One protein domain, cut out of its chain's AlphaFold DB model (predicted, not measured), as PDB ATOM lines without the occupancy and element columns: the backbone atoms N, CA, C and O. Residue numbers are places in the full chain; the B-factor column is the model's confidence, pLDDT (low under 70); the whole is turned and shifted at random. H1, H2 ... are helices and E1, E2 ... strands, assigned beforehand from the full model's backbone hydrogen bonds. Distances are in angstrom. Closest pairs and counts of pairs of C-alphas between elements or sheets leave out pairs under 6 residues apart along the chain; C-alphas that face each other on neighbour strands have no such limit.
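AT A GLANCE: This is residues 40 to 111 of the 118 residues of the protein "Peptidase_S8 domain-containing protein" of Clostridiaceae bacterium BRH_c20a (UniProt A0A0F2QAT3). With little regular structure, this is a small ribbon of two parallel strands, E1 beside E2, with helix H1 packed on it; residues 65 to 66, from the long unnamed stretch 49 to 79, run beside E2. The 72 printed residues hold E1, H1, E2 in that order, class mixed, with only 22 in named elements. The whole is compact, radius of gyration of the C-alphas 11.1 A, yet elongated, 33 by 19 by 16 A.

IN THESE COORDINATES: Find C-alpha 43 at (7.234, -12.537, -7.337); E1, residues 43 to 48, runs 15.5 A. E2, residues 100 to 105, runs 15.9 A to (-7.223, -18.634, -5.348). H1, residues 80 to 89, spans 14.3 A.

HOW THE PARTS SIT: E1 and E2 are parallel at 24 degrees; look at N 44 and O 100, 2.8 A. E1, H1, E2 form a strand-helix-strand unit, parallel neighbour strands joined through a helix, with a right-handed crossover. The closest C-alphas of E1 and H1, Asp 48 and Gly 81, are 5.1 A apart; those of H1 and E2, Ala 85 and Ile 101, 6.9 A. In H1 every O i to N i+4 pair is within hydrogen-bond range.

THE WHOLE: The farthest C-alphas, Asp 69 and Asn 92, are 33.8 A apart. The E1 to H1 link is long; the printed part has no cut, and no printed residue is under 70 in pLDDT.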
ATOM      1  N   GLN A  40      14.781 -14.554 -11.050       97.25
ATOM      2  CA  GLN A  40      15.307 -14.308  -9.698       97.25
ATOM      3  C   GLN A  40      14.796 -12.985  -9.107       97.25
ATOM      4  O   GLN A  40      14.746 -11.968  -9.795       97.25
ATOM      5  N   ASN A  41      14.463 -13.004  -7.813       96.75
ATOM      6  CA  ASN A  41      13.928 -11.867  -7.049       96.75
ATOM      7  C   ASN A  41      12.585 -11.306  -7.555       96.75
ATOM      8  O   ASN A  41      12.134 -10.272  -7.064       96.75
ATOM      9  N   THR A  42      11.908 -11.999  -8.471       98.31
ATOM     10  CA  THR A  42      10.572 -11.628  -8.944       98.31
ATOM     11  C   THR A  42       9.517 -12.490  -8.265       98.31
ATOM     12  O   THR A  42       9.651 -13.710  -8.177       98.31
ATOM     13  N   THR A  43       8.443 -11.851  -7.803       98.62
ATOM     14  CA  THR A  43       7.234 -12.537  -7.337       98.62
ATOM     15  C   THR A  43       6.146 -12.401  -8.389       98.62
ATOM     16  O   THR A  43       5.861 -11.293  -8.838       98.62
ATOM     17  N   ILE A  44       5.525 -13.515  -8.762       98.69
ATOM     18  CA  ILE A  44       4.422 -13.563  -9.720       98.69
ATOM     19  C   ILE A  44       3.187 -14.089  -8.995       98.69
ATOM     20  O   ILE A  44       3.191 -15.201  -8.465       98.69
ATOM     21  N   ALA A  45       2.132 -13.279  -8.953       98.69
ATOM     22  CA  ALA A  45       0.849 -13.697  -8.407       98.69
ATOM     23  C   ALA A  45       0.081 -14.518  -9.448       98.69
ATOM     24  O   ALA A  45      -0.142 -14.053 -10.564       98.69
ATOM     25  N   VAL A  46      -0.336 -15.726  -9.071       98.75
ATOM     26  CA  VAL A  46      -1.179 -16.594  -9.904       98.75
ATOM     27  C   VAL A  46      -2.602 -16.490  -9.378       98.75
ATOM     28  O   VAL A  46      -2.922 -17.069  -8.339       98.75
ATOM     29  N   ILE A  47      -3.417 -15.692 -10.072       98.38
ATOM     30  CA  ILE A  47      -4.829 -15.447  -9.764       98.38
ATOM     31  C   ILE A  47      -5.665 -16.473 -10.531       98.38
ATOM     32  O   ILE A  47      -5.926 -16.285 -11.715       98.38
ATOM     33  N   ASP A  48      -6.013 -17.581  -9.881       98.44
ATOM     34  CA  ASP A  48      -6.573 -18.759 -10.558       98.44
ATOM     35  C   ASP A  48      -7.374 -19.651  -9.580       98.44
ATOM     36  O   ASP A  48      -7.851 -19.199  -8.538       98.44
ATOM     37  N   THR A  49      -7.490 -20.938  -9.883       98.56
ATOM     38  CA  THR A  49      -8.024 -22.039  -9.064       98.56
ATOM     39  C   THR A  49      -7.151 -22.389  -7.852       98.56
ATOM     40  O   THR A  49      -7.528 -23.210  -7.022       98.56
ATOM     41  N   GLY A  50      -6.019 -21.706  -7.671       98.56
ATOM     42  CA  GLY A  50      -5.049 -21.951  -6.606       98.56
ATOM     43  C   GLY A  50      -3.756 -22.553  -7.143       98.56
ATOM     44  O   GLY A  50      -3.581 -22.712  -8.345       98.56
ATOM     45  N   VAL A  51      -2.816 -22.860  -6.251       98.81
ATOM     46  CA  VAL A  51      -1.574 -23.562  -6.607       98.81
ATOM     47  C   VAL A  51      -1.245 -24.563  -5.510       98.81
ATOM     48  O   VAL A  51      -1.100 -24.197  -4.339       98.81
ATOM     49  N   SER A  52      -1.103 -25.827  -5.888       98.38
ATOM     50  CA  SER A  52      -0.737 -26.903  -4.969       98.38
ATOM     51  C   SER A  52       0.774 -27.180  -4.993       98.38
ATOM     52  O   SER A  52       1.425 -27.004  -6.028       98.38
ATOM     53  N   PRO A  53       1.378 -27.613  -3.865       97.94
ATOM     54  CA  PRO A  53       2.773 -28.044  -3.840       97.94
ATOM     55  C   PRO A  53       3.050 -29.126  -4.892       97.94
ATOM     56  O   PRO A  53       2.399 -30.166  -4.915       97.94
ATOM     57  N   HIS A  54       4.047 -28.887  -5.741       97.94
ATOM     58  CA  HIS A  54       4.443 -29.784  -6.825       97.94
ATOM     59  C   HIS A  54       5.971 -29.813  -6.952       97.94
ATOM     60  O   HIS A  54       6.639 -28.838  -6.597       97.94
ATOM     61  N   ILE A  55       6.542 -30.906  -7.474       98.00
ATOM     62  CA  ILE A  55       8.003 -31.070  -7.586       98.00
ATOM     63  C   ILE A  55       8.652 -29.948  -8.412       98.00
ATOM     64  O   ILE A  55       9.685 -29.414  -8.016       98.00
ATOM     65  N   GLU A  56       7.985 -29.503  -9.479       97.94
ATOM     66  CA  GLU A  56       8.421 -28.379 -10.325       97.94
ATOM     67  C   GLU A  56       8.436 -27.021  -9.595       97.94
ATOM     68  O   GLU A  56       9.162 -26.106  -9.991       97.94
ATOM     69  N   LEU A  57       7.660 -26.890  -8.515       98.31
ATOM     70  CA  LEU A  57       7.449 -25.651  -7.757       98.31
ATOM     71  C   LEU A  57       8.096 -25.685  -6.362       98.31
ATOM     72  O   LEU A  57       7.865 -24.797  -5.535       98.31
ATOM     73  N   ARG A  58       8.908 -26.708  -6.069       97.38
ATOM     74  CA  ARG A  58       9.538 -26.886  -4.756       97.38
ATOM     75  C   ARG A  58      10.383 -25.664  -4.388       97.38
ATOM     76  O   ARG A  58      11.276 -25.274  -5.132       97.38
ATOM     77  N   GLY A  59      10.101 -25.083  -3.221       97.00
ATOM     78  CA  GLY A  59      10.803 -23.899  -2.715       97.00
ATOM     79  C   GLY A  59      10.413 -22.577  -3.385       97.00
ATOM     80  O   GLY A  59      11.034 -21.566  -3.088       97.00
ATOM     81  N   LYS A  60       9.401 -22.571  -4.265       97.88
ATOM     82  CA  LYS A  60       8.978 -21.374  -5.013       97.88
ATOM     83  C   LYS A  60       7.647 -20.797  -4.543       97.88
ATOM     84  O   LYS A  60       7.318 -19.678  -4.916       97.88
ATOM     85  N   LEU A  61       6.869 -21.546  -3.761       98.31
ATOM     86  CA  LEU A  61       5.551 -21.109  -3.302       98.31
ATOM     87  C   LEU A  61       5.665 -20.218  -2.062       98.31
ATOM     88  O   LEU A  61       6.106 -20.665  -1.003       98.31
ATOM     89  N   LEU A  62       5.211 -18.977  -2.196       98.44
ATOM     90  CA  LEU A  62       4.975 -18.063  -1.085       98.44
ATOM     91  C   LEU A  62       3.658 -18.390  -0.375       98.44
ATOM     92  O   LEU A  62       2.806 -19.125  -0.883       98.44
ATOM     93  N   GLN A  63       3.463 -17.794   0.802       97.69
ATOM     94  CA  GLN A  63       2.187 -17.874   1.503       97.69
ATOM     95  C   GLN A  63       1.122 -17.060   0.757       97.69
ATOM     96  O   GLN A  63       1.056 -15.838   0.858       97.69
ATOM     97  N   GLY A  64       0.297 -17.772  -0.004       97.44
ATOM     98  CA  GLY A  64      -0.838 -17.220  -0.728       97.44
ATOM     99  C   GLY A  64      -2.112 -17.090   0.104       97.44
ATOM    100  O   GLY A  64      -2.134 -17.348   1.311       97.44
ATOM    101  N   ARG A  65      -3.211 -16.749  -0.574       98.00
ATOM    102  CA  ARG A  65      -4.545 -16.650   0.032       98.00
ATOM    103  C   ARG A  65      -5.636 -17.137  -0.913       98.00
ATOM    104  O   ARG A  65      -5.529 -16.995  -2.128       98.00
ATOM    105  N   SER A  66      -6.681 -17.710  -0.328       98.00
ATOM    106  CA  SER A  66      -7.922 -18.013  -1.030       98.00
ATOM    107  C   SER A  66      -9.010 -16.990  -0.710       98.00
ATOM    108  O   SER A  66      -9.099 -16.494   0.420       98.00
ATOM    109  N   PHE A  67      -9.796 -16.683  -1.734       96.50
ATOM    110  CA  PHE A  67     -10.942 -15.781  -1.733       96.50
ATOM    111  C   PHE A  67     -12.239 -16.494  -2.137       96.50
ATOM    112  O   PHE A  67     -13.255 -15.831  -2.298       96.50
ATOM    113  N   VAL A  68     -12.215 -17.822  -2.291       95.69
ATOM    114  CA  VAL A  68     -13.440 -18.618  -2.417       95.69
ATOM    115  C   VAL A  68     -13.996 -18.946  -1.029       95.69
ATOM    116  O   VAL A  68     -13.248 -19.036  -0.053       95.69
ATOM    117  N   ASP A  69     -15.304 -19.157  -0.927       94.56
ATOM    118  CA  ASP A  69     -15.984 -19.228   0.375       94.56
ATOM    119  C   ASP A  69     -15.654 -20.486   1.188       94.56
ATOM    120  O   ASP A  69     -15.645 -20.465   2.421       94.56
ATOM    121  N   TYR A  70     -15.361 -21.599   0.513       94.38
ATOM    122  CA  TYR A  70     -15.241 -22.910   1.154       94.38
ATOM    123  C   TYR A  70     -13.848 -23.209   1.729       94.38
ATOM    124  O   TYR A  70     -13.666 -24.220   2.410       94.38
ATOM    125  N   THR A  71     -12.839 -22.368   1.482       95.12
ATOM    126  CA  THR A  71     -11.482 -22.596   1.997       95.12
ATOM    127  C   THR A  71     -10.691 -21.305   2.147       95.12
ATOM    128  O   THR A  71     -10.820 -20.364   1.379       95.12
ATOM    129  N   ARG A  72      -9.791 -21.276   3.133       95.38
ATOM    130  CA  ARG A  72      -8.778 -20.214   3.269       95.38
ATOM    131  C   ARG A  72      -7.425 -20.606   2.678       95.38
ATOM    132  O   ARG A  72      -6.542 -19.759   2.552       95.38
ATOM    133  N   ARG A  73      -7.240 -21.888   2.350       97.12
ATOM    134  CA  ARG A  73      -5.998 -22.410   1.773       97.12
ATOM    135  C   ARG A  73      -6.004 -22.143   0.269       97.12
ATOM    136  O   ARG A  73      -6.982 -22.503  -0.378       97.12
ATOM    137  N   PRO A  74      -4.931 -21.585  -0.308       97.81
ATOM    138  CA  PRO A  74      -4.863 -21.300  -1.738       97.81
ATOM    139  C   PRO A  74      -4.487 -22.541  -2.563       97.81
ATOM    140  O   PRO A  74      -3.844 -22.414  -3.602       97.81
ATOM    141  N   PHE A  75      -4.802 -23.735  -2.061       98.38
ATOM    142  CA  PHE A  75      -4.471 -24.977  -2.741       98.38
ATOM    143  C   PHE A  75      -5.419 -25.198  -3.901       98.38
ATOM    144  O   PHE A  75      -6.596 -24.851  -3.831       98.38
ATOM    145  N   ASP A  76      -4.849 -25.752  -4.955       98.38
ATOM    146  CA  ASP A  76      -5.540 -26.036  -6.192       98.38
ATOM    147  C   ASP A  76      -6.279 -27.368  -6.085       98.38
ATOM    148  O   ASP A  76      -5.675 -28.393  -5.752       98.38
ATOM    149  N   ASP A  77      -7.575 -27.320  -6.358       98.06
ATOM    150  CA  ASP A  77      -8.514 -28.437  -6.413       98.06
ATOM    151  C   ASP A  77      -9.119 -28.625  -7.817       98.06
ATOM    152  O   ASP A  77      -9.977 -29.485  -7.995       98.06
ATOM    153  N   ASN A  78      -8.628 -27.881  -8.816       98.31
ATOM    154  CA  ASN A  78      -8.966 -28.037 -10.230       98.31
ATOM    155  C   ASN A  78      -7.774 -28.584 -11.039       98.31
ATOM    156  O   ASN A  78      -7.903 -29.542 -11.798       98.31
ATOM    157  N   GLY A  79      -6.598 -27.982 -10.857       98.25
ATOM    158  CA  GLY A  79      -5.346 -28.295 -11.549       98.25
ATOM    159  C   GLY A  79      -4.865 -27.190 -12.496       98.25
ATOM    160  O   GLY A  79      -3.666 -27.124 -12.791       98.25
ATOM    161  N   HIS A  80      -5.761 -26.312 -12.964       98.56
ATOM    162  CA  HIS A  80      -5.418 -25.249 -13.912       98.56
ATOM    163  C   HIS A  80      -4.364 -24.286 -13.346       98.56
ATOM    164  O   HIS A  80      -3.343 -24.037 -13.990       98.56
ATOM    165  N   GLY A  81      -4.537 -23.807 -12.115       98.69
ATOM    166  CA  GLY A  81      -3.634 -22.823 -11.524       98.69
ATOM    167  C   GLY A  81      -2.248 -23.394 -11.222       98.69
ATOM    168  O   GLY A  81      -1.236 -22.721 -11.438       98.69
ATOM    169  N   THR A  82      -2.154 -24.667 -10.834       98.69
ATOM    170  CA  THR A  82      -0.870 -25.370 -10.680       98.69
ATOM    171  C   THR A  82      -0.166 -25.558 -12.025       98.69
ATOM    172  O   THR A  82       1.052 -25.384 -12.107       98.69
ATOM    173  N   HIS A  83      -0.910 -25.850 -13.096       98.25
ATOM    174  CA  HIS A  83      -0.363 -25.935 -14.454       98.25
ATOM    175  C   HIS A  83       0.150 -24.573 -14.958       98.25
ATOM    176  O   HIS A  83       1.267 -24.480 -15.483       98.25
ATOM    177  N   VAL A  84      -0.614 -23.497 -14.737       98.50
ATOM    178  CA  VAL A  84      -0.196 -22.115 -15.027       98.50
ATOM    179  C   VAL A  84       1.078 -21.768 -14.255       98.50
ATOM    180  O   VAL A  84       2.067 -21.337 -14.852       98.50
ATOM    181  N   ALA A  85       1.111 -22.033 -12.946       98.62
ATOM    182  CA  ALA A  85       2.292 -21.810 -12.117       98.62
ATOM    183  C   ALA A  85       3.513 -22.608 -12.608       98.62
ATOM    184  O   ALA A  85       4.627 -22.085 -12.605       98.62
ATOM    185  N   GLY A  86       3.314 -23.845 -13.075       98.06
ATOM    186  CA  GLY A  86       4.357 -24.674 -13.685       98.06
ATOM    187  C   GLY A  86       4.913 -24.084 -14.982       98.06
ATOM    188  O   GLY A  86       6.127 -24.055 -15.170       98.06
ATOM    189  N   THR A  87       4.054 -23.534 -15.837       97.00
ATOM    190  CA  THR A  87       4.476 -22.854 -17.077       97.00
ATOM    191  C   THR A  87       5.285 -21.588 -16.775       97.00
ATOM    192  O   THR A  87       6.228 -21.249 -17.491       97.00
ATOM    193  N   ILE A  88       4.957 -20.896 -15.683       97.81
ATOM    194  CA  ILE A  88       5.681 -19.702 -15.241       97.81
ATOM    195  C   ILE A  88       7.024 -20.086 -14.616       97.81
ATOM    196  O   ILE A  88       8.066 -19.665 -15.107       97.81
ATOM    197  N   ALA A  89       7.017 -20.871 -13.539       98.06
ATOM    198  CA  ALA A  89       8.172 -21.056 -12.661       98.06
ATOM    199  C   ALA A  89       8.568 -22.523 -12.453       98.06
ATOM    200  O   ALA A  89       9.318 -22.822 -11.524       98.06
ATOM    201  N   GLY A  90       8.103 -23.453 -13.287       97.62
ATOM    202  CA  GLY A  90       8.557 -24.844 -13.264       97.62
ATOM    203  C   GLY A  90      10.080 -24.946 -13.372       97.62
ATOM    204  O   GLY A  90      10.725 -24.145 -14.046       97.62
ATOM    205  N   ALA A  91      10.680 -25.893 -12.652       96.06
ATOM    206  CA  ALA A  91      12.131 -26.063 -12.622       96.06
ATOM    207  C   ALA A  91      12.688 -26.480 -13.988       96.06
ATOM    208  O   ALA A  91      13.753 -26.010 -14.376       96.06
ATOM    209  N   ASN A  92      11.949 -27.322 -14.709       91.19
ATOM    210  CA  ASN A  92      12.353 -27.880 -15.995       91.19
ATOM    211  C   ASN A  92      11.566 -27.284 -17.170       91.19
ATOM    212  O   ASN A  92      12.061 -27.264 -18.293       91.19
ATOM    213  N   VAL A  93      10.340 -26.816 -16.915       89.38
ATOM    214  CA  VAL A  93       9.388 -26.388 -17.959       89.38
ATOM    215  C   VAL A  93       8.888 -24.948 -17.789       89.38
ATOM    216  O   VAL A  93       7.973 -24.527 -18.493       89.38
ATOM    217  N   GLY A  94       9.469 -24.188 -16.858       94.06
ATOM    218  CA  GLY A  94       9.087 -22.803 -16.596       94.06
ATOM    219  C   GLY A  94       9.816 -21.799 -17.484       94.06
ATOM    220  O   GLY A  94      11.017 -21.922 -17.731       94.06
ATOM    221  N   ALA A  95       9.117 -20.744 -17.899       95.19
ATOM    222  CA  ALA A  95       9.736 -19.604 -18.579       95.19
ATOM    223  C   ALA A  95      10.666 -18.796 -17.648       95.19
ATOM    224  O   ALA A  95      11.702 -18.291 -18.082       95.19
ATOM    225  N   ALA A  96      10.335 -18.714 -16.359       96.56
ATOM    226  CA  ALA A  96      11.071 -18.009 -15.312       96.56
ATOM    227  C   ALA A  96      11.287 -18.903 -14.065       96.56
ATOM    228  O   ALA A  96      10.692 -18.658 -13.012       96.56
ATOM    229  N   PRO A  97      12.145 -19.941 -14.141       96.62
ATOM    230  CA  PRO A  97      12.325 -20.923 -13.063       96.62
ATOM    231  C   PRO A  97      12.817 -20.354 -11.724       96.62
ATOM    232  O   PRO A  97      12.682 -21.023 -10.699       96.62
ATOM    233  N   GLY A  98      13.421 -19.163 -11.730       97.69
ATOM    234  CA  GLY A  98      13.907 -18.457 -10.543       97.69
ATOM    235  C   GLY A  98      12.862 -17.571  -9.860       97.69
ATOM    236  O   GLY A  98      13.161 -16.999  -8.813       97.69
ATOM    237  N   ALA A  99      11.663 -17.435 -10.435       98.50
ATOM    238  CA  ALA A  99      10.589 -16.645  -9.850       98.50
ATOM    239  C   ALA A  99       9.935 -17.358  -8.658       98.50
ATOM    240  O   ALA A  99       9.831 -18.586  -8.608       98.50
ATOM    241  N   GLN A 100       9.441 -16.559  -7.716       98.75
ATOM    242  CA  GLN A 100       8.553 -17.018  -6.654       98.75
ATOM    243  C   GLN A 100       7.096 -16.868  -7.096       98.75
ATOM    244  O   GLN A 100       6.726 -15.890  -7.746       98.75
ATOM    245  N   ILE A 101       6.261 -17.829  -6.725       98.81
ATOM    246  CA  ILE A 101       4.833 -17.846  -7.025       98.81
ATOM    247  C   ILE A 101       4.068 -17.463  -5.768       98.81
ATOM    248  O   ILE A 101       4.246 -18.080  -4.718       98.81
ATOM    249  N   LEU A 102       3.187 -16.471  -5.889       98.81
ATOM    250  CA  LEU A 102       2.198 -16.120  -4.878       98.81
ATOM    251  C   LEU A 102       0.830 -16.685  -5.301       98.81
ATOM    252  O   LEU A 102       0.210 -16.143  -6.216       98.81
ATOM    253  N   PRO A 103       0.339 -17.761  -4.663       98.69
ATOM    254  CA  PRO A 103      -0.958 -18.337  -4.999       98.69
ATOM    255  C   PRO A 103      -2.116 -17.426  -4.566       98.69
ATOM    256  O   PRO A 103      -2.228 -17.063  -3.391       98.69
ATOM    257  N   VAL A 104      -3.009 -17.085  -5.491       98.50
ATOM    258  CA  VAL A 104      -4.204 -16.273  -5.230       98.50
ATOM    259  C   VAL A 104      -5.415 -17.026  -5.778       98.50
ATOM    260  O   VAL A 104      -5.746 -16.933  -6.955       98.50
ATOM    261  N   LYS A 105      -6.068 -17.826  -4.927       98.25
ATOM    262  CA  LYS A 105      -7.223 -18.634  -5.348       98.25
ATOM    263  C   LYS A 105      -8.482 -17.771  -5.384       98.25
ATOM    264  O   LYS A 105      -8.947 -17.356  -4.324       98.25
ATOM    265  N   VAL A 106      -9.021 -17.536  -6.575       97.88
ATOM    266  CA  VAL A 106     -10.280 -16.801  -6.816       97.88
ATOM    267  C   VAL A 106     -11.313 -17.623  -7.587       97.88
ATOM    268  O   VAL A 106     -12.466 -17.212  -7.659       97.88
ATOM    269  N   LEU A 107     -10.902 -18.763  -8.149       97.88
ATOM    270  CA  LEU A 107     -11.777 -19.704  -8.846       97.88
ATOM    271  C   LEU A 107     -11.988 -20.965  -7.996       97.88
ATOM    272  O   LEU A 107     -11.086 -21.375  -7.254       97.88
ATOM    273  N   ASP A 108     -13.171 -21.569  -8.082       96.62
ATOM    274  CA  ASP A 108     -13.518 -22.823  -7.403       96.62
ATOM    275  C   ASP A 108     -12.953 -24.070  -8.114       96.62
ATOM    276  O   ASP A 108     -12.173 -23.963  -9.063       96.62
ATOM    277  N   ALA A 109     -13.305 -25.262  -7.622       97.31
ATOM    278  CA  ALA A 109     -12.828 -26.542  -8.154       97.31
ATOM    279  C   ALA A 109     -13.259 -26.804  -9.610       97.31
ATOM    280  O   ALA A 109     -12.591 -27.551 -10.324       97.31
ATOM    281  N   ASP A 110     -14.325 -26.153 -10.075       97.12
ATOM    282  CA  ASP A 110     -14.824 -26.252 -11.446       97.12
ATOM    283  C   ASP A 110     -14.288 -25.113 -12.338       97.12
ATOM    284  O   ASP A 110     -14.617 -25.034 -13.522       97.12
ATOM    285  N   GLY A 111     -13.434 -24.238 -11.793       95.75
ATOM    286  CA  GLY A 111     -12.879 -23.084 -12.499       95.75
ATOM    287  C   GLY A 111     -13.831 -21.890 -12.571       95.75
ATOM    288  O   GLY A 111     -13.567 -20.945 -13.316       95.75
TER     289      GLY A 111